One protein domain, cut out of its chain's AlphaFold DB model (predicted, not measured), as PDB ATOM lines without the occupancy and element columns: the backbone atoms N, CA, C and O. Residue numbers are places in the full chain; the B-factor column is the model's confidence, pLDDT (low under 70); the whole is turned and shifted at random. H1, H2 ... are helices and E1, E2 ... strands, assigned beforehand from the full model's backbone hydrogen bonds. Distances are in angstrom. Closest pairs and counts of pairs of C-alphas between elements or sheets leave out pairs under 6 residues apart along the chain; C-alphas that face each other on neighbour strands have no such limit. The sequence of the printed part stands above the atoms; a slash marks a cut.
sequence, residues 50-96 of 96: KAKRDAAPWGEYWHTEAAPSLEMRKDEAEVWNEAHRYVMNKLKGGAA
ATOM      1  N   LYS A  50      13.970  43.423  -4.291       89.69
ATOM      2  CA  LYS A  50      14.791  44.625  -4.094       89.69
ATOM      3  C   LYS A  50      15.722  44.822  -5.294       89.69
ATOM      4  O   LYS A  50      16.350  43.858  -5.730       89.69
ATOM      5  N   ALA A  51      15.853  46.054  -5.781       90.75
ATOM      6  CA  ALA A  51      16.832  46.375  -6.814       90.75
ATOM      7  C   ALA A  51      18.256  46.361  -6.230       90.75
ATOM      8  O   ALA A  51      18.498  46.902  -5.143       90.75
ATOM      9  N   LYS A  52      19.200  45.758  -6.954       89.75
ATOM     10  CA  LYS A  52      20.617  45.633  -6.590       89.75
ATOM     11  C   LYS A  52      21.485  46.244  -7.681       89.75
ATOM     12  O   LYS A  52      21.157  46.142  -8.856       89.75
ATOM     13  N   ARG A  53      22.576  46.892  -7.272       89.12
ATOM     14  CA  ARG A  53      23.534  47.489  -8.201       89.12
ATOM     15  C   ARG A  53      24.351  46.393  -8.861       89.12
ATOM     16  O   ARG A  53      24.786  45.468  -8.169       89.12
ATOM     17  N   ASP A  54      24.603  46.540 -10.150       84.50
ATOM     18  CA  ASP A  54      25.466  45.625 -10.877       84.50
ATOM     19  C   ASP A  54      26.939  45.745 -10.476       84.50
ATOM     20  O   ASP A  54      27.421  46.758  -9.948       84.50
ATOM     21  N   ALA A  55      27.668  44.655 -10.719       84.25
ATOM     22  CA  ALA A  55      29.118  44.635 -10.617       84.25
ATOM     23  C   ALA A  55      29.755  45.352 -11.820       84.25
ATOM     24  O   ALA A  55      29.150  45.501 -12.881       84.25
ATOM     25  N   ALA A  56      31.007  45.787 -11.664       81.31
ATOM     26  CA  ALA A  56      31.770  46.347 -12.776       81.31
ATOM     27  C   ALA A  56      31.851  45.342 -13.954       81.31
ATOM     28  O   ALA A  56      31.998  44.144 -13.704       81.31
ATOM     29  N   PRO A  57      31.790  45.801 -15.221       83.00
ATOM     30  CA  PRO A  57      31.795  47.201 -15.671       83.00
ATOM     31  C   PRO A  57      30.424  47.899 -15.633       83.00
ATOM     32  O   PRO A  57      30.371  49.117 -15.744       83.00
ATOM     33  N   TRP A  58      29.330  47.173 -15.410       81.31
ATOM     34  CA  TRP A  58      27.952  47.682 -15.479       81.31
ATOM     35  C   TRP A  58      27.481  48.394 -14.208       81.31
ATOM     36  O   TRP A  58      26.289  48.556 -13.997       81.31
ATOM     37  N   GLY A  59      28.397  48.855 -13.351       81.06
ATOM     38  CA  GLY A  59      28.083  49.370 -12.011       81.06
ATOM     39  C   GLY A  59      27.240  50.652 -11.955       81.06
ATOM     40  O   GLY A  59      26.955  51.132 -10.856       81.06
ATOM     41  N   GLU A  60      26.873  51.205 -13.109       82.75
ATOM     42  CA  GLU A  60      25.918  52.305 -13.272       82.75
ATOM     43  C   GLU A  60      24.458  51.819 -13.327       82.75
ATOM     44  O   GLU A  60      23.545  52.595 -13.030       82.75
ATOM     45  N   TYR A  61      24.244  50.536 -13.634       85.94
ATOM     46  CA  TYR A  61      22.938  49.900 -13.755       85.94
ATOM     47  C   TYR A  61      22.555  49.120 -12.496       85.94
ATOM     48  O   TYR A  61      23.377  48.768 -11.637       85.94
ATOM     49  N   TRP A  62      21.250  48.914 -12.369       89.88
ATOM     50  CA  TRP A  62      20.622  48.147 -11.309       89.88
ATOM     51  C   TRP A  62      19.670  47.124 -11.916       89.88
ATOM     52  O   TRP A  62      19.006  47.403 -12.910       89.88
ATOM     53  N   HIS A  63      19.521  45.984 -11.254       87.12
ATOM     54  CA  HIS A  63      18.608  44.925 -11.665       87.12
ATOM     55  C   HIS A  63      17.786  44.413 -10.482       87.12
ATOM     56  O   HIS A  63      18.075  44.688  -9.315       87.12
ATOM     57  N   THR A  64      16.762  43.617 -10.776       85.56
ATOM     58  CA  THR A  64      16.083  42.793  -9.770       85.56
ATOM     59  C   THR A  64      16.386  41.323 -10.034       85.56
ATOM     60  O   THR A  64      16.443  40.908 -11.186       85.56
ATOM     61  N   GLU A  65      16.559  40.503  -8.995       77.56
ATOM     62  CA  GLU A  65      16.863  39.068  -9.180       77.56
ATOM     63  C   GLU A  65      15.761  38.314  -9.943       77.56
ATOM     64  O   GLU A  65      16.042  37.326 -10.613       77.56
ATOM     65  N   ALA A  66      14.515  38.794  -9.875       75.00
ATOM     66  CA  ALA A  66      13.391  38.213 -10.609       75.00
ATOM     67  C   ALA A  66      13.375  38.591 -12.104       75.00
ATOM     68  O   ALA A  66      12.691  37.938 -12.887       75.00
ATOM     69  N   ALA A  67      14.096  39.645 -12.497       67.06
ATOM     70  CA  ALA A  67      14.190  40.121 -13.874       67.06
ATOM     71  C   ALA A  67      15.562  40.787 -14.111       67.06
ATOM     72  O   ALA A  67      15.645  42.014 -14.200       67.06
ATOM     73  N   PRO A  68      16.650  39.996 -14.191       65.12
ATOM     74  CA  PRO A  68      18.012  40.520 -14.294       65.12
ATOM     75  C   PRO A  68      18.300  41.233 -15.622       65.12
ATOM     76  O   PRO A  68      19.241  42.009 -15.702       65.12
ATOM     77  N   SER A  69      17.491  40.996 -16.658       67.12
ATOM     78  CA  SER A  69      17.588  41.673 -17.958       67.12
ATOM     79  C   SER A  69      16.908  43.045 -17.998       67.12
ATOM     80  O   SER A  69      16.956  43.712 -19.029       67.12
ATOM     81  N   LEU A  70      16.229  43.450 -16.920       73.19
ATOM     82  CA  LEU A  70      15.573  44.748 -16.829       73.19
ATOM     83  C   LEU A  70      16.545  45.737 -16.180       73.19
ATOM     84  O   LEU A  70      16.580  45.883 -14.958       73.19
ATOM     85  N   GLU A  71      17.368  46.360 -17.018       79.94
ATOM     86  CA  GLU A  71      18.309  47.392 -16.594       79.94
ATOM     87  C   GLU A  71      17.539  48.622 -16.107       79.94
ATOM     88  O   GLU A  71      16.707  49.185 -16.821       79.94
ATOM     89  N   MET A  72      17.821  49.039 -14.879       88.25
ATOM     90  CA  MET A  72      17.320  50.277 -14.297       88.25
ATOM     91  C   MET A  72      18.476  51.247 -14.108       88.25
ATOM     92  O   MET A  72      19.563  50.875 -13.651       88.25
ATOM     93  N   ARG A  73      18.216  52.521 -14.383       89.00
ATOM     94  CA  ARG A  73      19.098  53.604 -13.952       89.00
ATOM     95  C   ARG A  73      18.967  53.824 -12.446       89.00
ATOM     96  O   ARG A  73      18.065  53.310 -11.782       89.00
ATOM     97  N   LYS A  74      19.894  54.597 -11.881       87.50
ATOM     98  CA  LYS A  74      19.950  54.862 -10.436       87.50
ATOM     99  C   LYS A  74      18.646  55.456  -9.883       87.50
ATOM    100  O   LYS A  74      18.183  55.013  -8.838       87.50
ATOM    101  N   ASP A  75      18.071  56.438 -10.565       89.94
ATOM    102  CA  ASP A  75      16.820  57.105 -10.187       89.94
ATOM    103  C   ASP A  75      15.619  56.144 -10.216       89.94
ATOM    104  O   ASP A  75      14.841  56.081  -9.264       89.94
ATOM    105  N   GLU A  76      15.515  55.326 -11.262       89.44
ATOM    106  CA  GLU A  76      14.491  54.280 -11.387       89.44
ATOM    107  C   GLU A  76      14.609  53.241 -10.260       89.44
ATOM    108  O   GLU A  76      13.613  52.870  -9.633       89.44
ATOM    109  N   ALA A  77      15.836  52.823  -9.937       89.62
ATOM    110  CA  ALA A  77      16.109  51.887  -8.853       89.62
ATOM    111  C   ALA A  77      15.813  52.474  -7.462       89.62
ATOM    112  O   ALA A  77      15.385  51.744  -6.564       89.62
ATOM    113  N   GLU A  78      16.027  53.777  -7.260       91.62
ATOM    114  CA  GLU A  78      15.668  54.477  -6.022       91.62
ATOM    115  C   GLU A  78      14.149  54.488  -5.818       91.62
ATOM    116  O   GLU A  78      13.678  54.078  -4.753       91.62
ATOM    117  N   VAL A  79      13.378  54.848  -6.851       92.25
ATOM    118  CA  VAL A  79      11.904  54.808  -6.814       92.25
ATOM    119  C   VAL A  79      11.400  53.382  -6.573       92.25
ATOM    120  O   VAL A  79      10.534  53.162  -5.720       92.25
ATOM    121  N   TRP A  80      11.974  52.392  -7.262       91.19
ATOM    122  CA  TRP A  80      11.639  50.980  -7.074       91.19
ATOM    123  C   TRP A  80      11.891  50.510  -5.636       91.19
ATOM    124  O   TRP A  80      11.040  49.867  -5.017       91.19
ATOM    125  N   ASN A  81      13.052  50.849  -5.074       92.06
ATOM    126  CA  ASN A  81      13.418  50.462  -3.716       92.06
ATOM    127  C   ASN A  81      12.577  51.178  -2.648       92.06
ATOM    128  O   ASN A  81      12.330  50.591  -1.589       92.06
ATOM    129  N   GLU A  82      12.106  52.400  -2.911       92.56
ATOM    130  CA  GLU A  82      11.142  53.098  -2.053       92.56
ATOM    131  C   GLU A  82       9.803  52.354  -2.020       92.56
ATOM    132  O   GLU A  82       9.284  52.042  -0.945       92.56
ATOM    133  N   ALA A  83       9.282  51.979  -3.191       89.50
ATOM    134  CA  ALA A  83       8.057  51.192  -3.303       89.50
ATOM    135  C   ALA A  83       8.194  49.819  -2.619       89.50
ATOM    136  O   ALA A  83       7.332  49.432  -1.826       89.50
ATOM    137  N   HIS A  84       9.315  49.121  -2.832       89.88
ATOM    138  CA  HIS A  84       9.634  47.878  -2.127       89.88
ATOM    139  C   HIS A  84       9.610  48.077  -0.603       89.88
ATOM    140  O   HIS A  84       9.011  47.283   0.126       89.88
ATOM    141  N   ARG A  85      10.243  49.142  -0.091       89.69
ATOM    142  CA  ARG A  85      10.256  49.443   1.350       89.69
ATOM    143  C   ARG A  85       8.848  49.698   1.877       89.69
ATOM    144  O   ARG A  85       8.490  49.159   2.924       89.69
ATOM    145  N   TYR A  86       8.037  50.464   1.150       88.56
ATOM    146  CA  TYR A  86       6.643  50.706   1.509       88.56
ATOM    147  C   TYR A  86       5.859  49.393   1.633       88.56
ATOM    148  O   TYR A  86       5.200  49.166   2.648       88.56
ATOM    149  N   VAL A  87       5.983  48.497   0.649       86.31
ATOM    150  CA  VAL A  87       5.353  47.168   0.664       86.31
ATOM    151  C   VAL A  87       5.806  46.355   1.879       86.31
ATOM    152  O   VAL A  87       4.968  45.842   2.625       86.31
ATOM    153  N   MET A  88       7.114  46.261   2.128       85.94
ATOM    154  CA  MET A  88       7.648  45.480   3.249       85.94
ATOM    155  C   MET A  88       7.190  46.026   4.610       85.94
ATOM    156  O   MET A  88       6.745  45.261   5.471       85.94
ATOM    157  N   ASN A  89       7.206  47.347   4.789       85.25
ATOM    158  CA  ASN A  89       6.857  47.971   6.066       85.25
ATOM    159  C   ASN A  89       5.341  47.969   6.309       85.25
ATOM    160  O   ASN A  89       4.876  47.597   7.385       85.25
ATOM    161  N   LYS A  90       4.532  48.343   5.309       78.94
ATOM    162  CA  LYS A  90       3.075  48.469   5.474       78.94
ATOM    163  C   LYS A  90       2.333  47.145   5.335       78.94
ATOM    164  O   LYS A  90       1.352  46.917   6.045       78.94
ATOM    165  N   LEU A  91       2.763  46.282   4.415       73.69
ATOM    166  CA  LEU A  91       2.002  45.086   4.054       73.69
ATOM    167  C   LEU A  91       2.543  43.816   4.715       73.69
ATOM    168  O   LEU A  91       1.733  42.988   5.138       73.69
ATOM    169  N   LYS A  92       3.866  43.672   4.889       74.31
ATOM    170  CA  LYS A  92       4.444  42.533   5.636       74.31
ATOM    171  C   LYS A  92       4.575  42.771   7.140       74.31
ATOM    172  O   LYS A  92       4.733  41.802   7.879       74.31
ATOM    173  N   GLY A  93       4.431  44.015   7.597       68.62
ATOM    174  CA  GLY A  93       4.531  44.366   9.015       68.62
ATOM    175  C   GLY A  93       5.972  44.451   9.519       68.62
ATOM    176  O   GLY A  93       6.208  44.212  10.700       68.62
ATOM    177  N   GLY A  94       6.930  44.760   8.636       55.97
ATOM    178  CA  GLY A  94       8.285  45.109   9.054       55.97
ATOM    179  C   GLY A  94       8.252  46.373   9.911       55.97
ATOM    180  O   GLY A  94       7.699  47.387   9.484       55.97
ATOM    181  N   ALA A  95       8.787  46.285  11.130       48.28
ATOM    182  CA  ALA A  95       8.946  47.433  12.013       48.28
ATOM    183  C   ALA A  95       9.737  48.537  11.290       48.28
ATOM    184  O   ALA A  95      10.730  48.246  10.618       48.28
ATOM    185  N   ALA A  96       9.234  49.768  11.396       46.12
ATOM    186  CA  ALA A  96       9.959  50.973  11.009       46.12
ATOM    187  C   ALA A  96      11.245  51.120  11.831       46.12
ATOM    188  O   ALA A  96      11.226  50.710  13.014       46.12
TER     189      ALA A  96
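What this domain is: This is residues 50 to 96 of the 96 residues of an uncharacterized protein of Salmonella enterica (UniProt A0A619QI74). A small sheet of three short strands, E1, E2 and E3, has one long helix, H1, over one of its faces; residues 74 to 84 of H1 cover the sheet, and the rest of the helix runs on past it. The loop from E1 to E2 reaches away towards the opposite end, and the model is drawn out between that loop and the tail after H1. The printed part has 47 residues with three named strands and one named helix, in the order E1, E2, E3, H1; the sheet's order is E1, E2, E3, antiparallel throughout, and the class is mixed, helices and strands. The whole is loose, with a radius of gyration of the C-alphas of 11.9 A, and elongated, spanning 37 by 19 by 14 A.

How they stand to each other: Start at E1, residues 51 to 53, an edge strand. A short link leads to E2, residues 62 to 64, the inner strand, which forms a hairpin with E1. Look there for N 52 and O 63 at 2.8 A, and N 63 and O 52 at 2.9 A, both within hydrogen-bond range; the two directions stand at 141 degrees, antiparallel. A tight link leads on to E3, residues 67 to 72, the other edge strand and the second hairpin, antiparallel to E2 at 147 degrees. Here N 72 and O 62 are 2.8 A apart, and N 62 and O 72 2.9 A. The three strands make a meander, each strand the antiparallel neighbour of the one before. After another tight link comes H1, residues 74 to 90, on the sheet at a height over the sheet of 10.5 A; this gives two layers, a helix on one face of a sheet. H1 lies over E2, and only just not over E1, on which 2 of its C-alphas fall. It only just runs along the strands, at 27 degrees to E2 on the local plane. The closest C-alphas of E1 and H1 are those of Ala 51 and Ala 77, 5.9 A apart; those of E2 and H1 are Trp 62 and Ala 77, 6.4 A apart. In H1 every O i to N i+4 pair is within hydrogen-bond range.

Where its parts are: Find C-alpha 51 at (16.832, 46.375, -6.814), where E1 begins; it is 6.9 A long. E2 measures 7.2 A. E3 runs 10.6 A, to C-alpha 72 at (17.320, 50.277, -14.297). H1 runs 24.1 A and ends at C-alpha 90, at (3.075, 48.469, 5.474).

The domain as a whole: The two C-alphas farthest apart are those of Pro 57 and Gly 93, 36.9 A. The printed part has no cut and no long link, and it ends at residue 96, the chain's last. The mean pLDDT of the printed part is 81.8; look for values under 70 at residues 67 to 69 and 93 to 96.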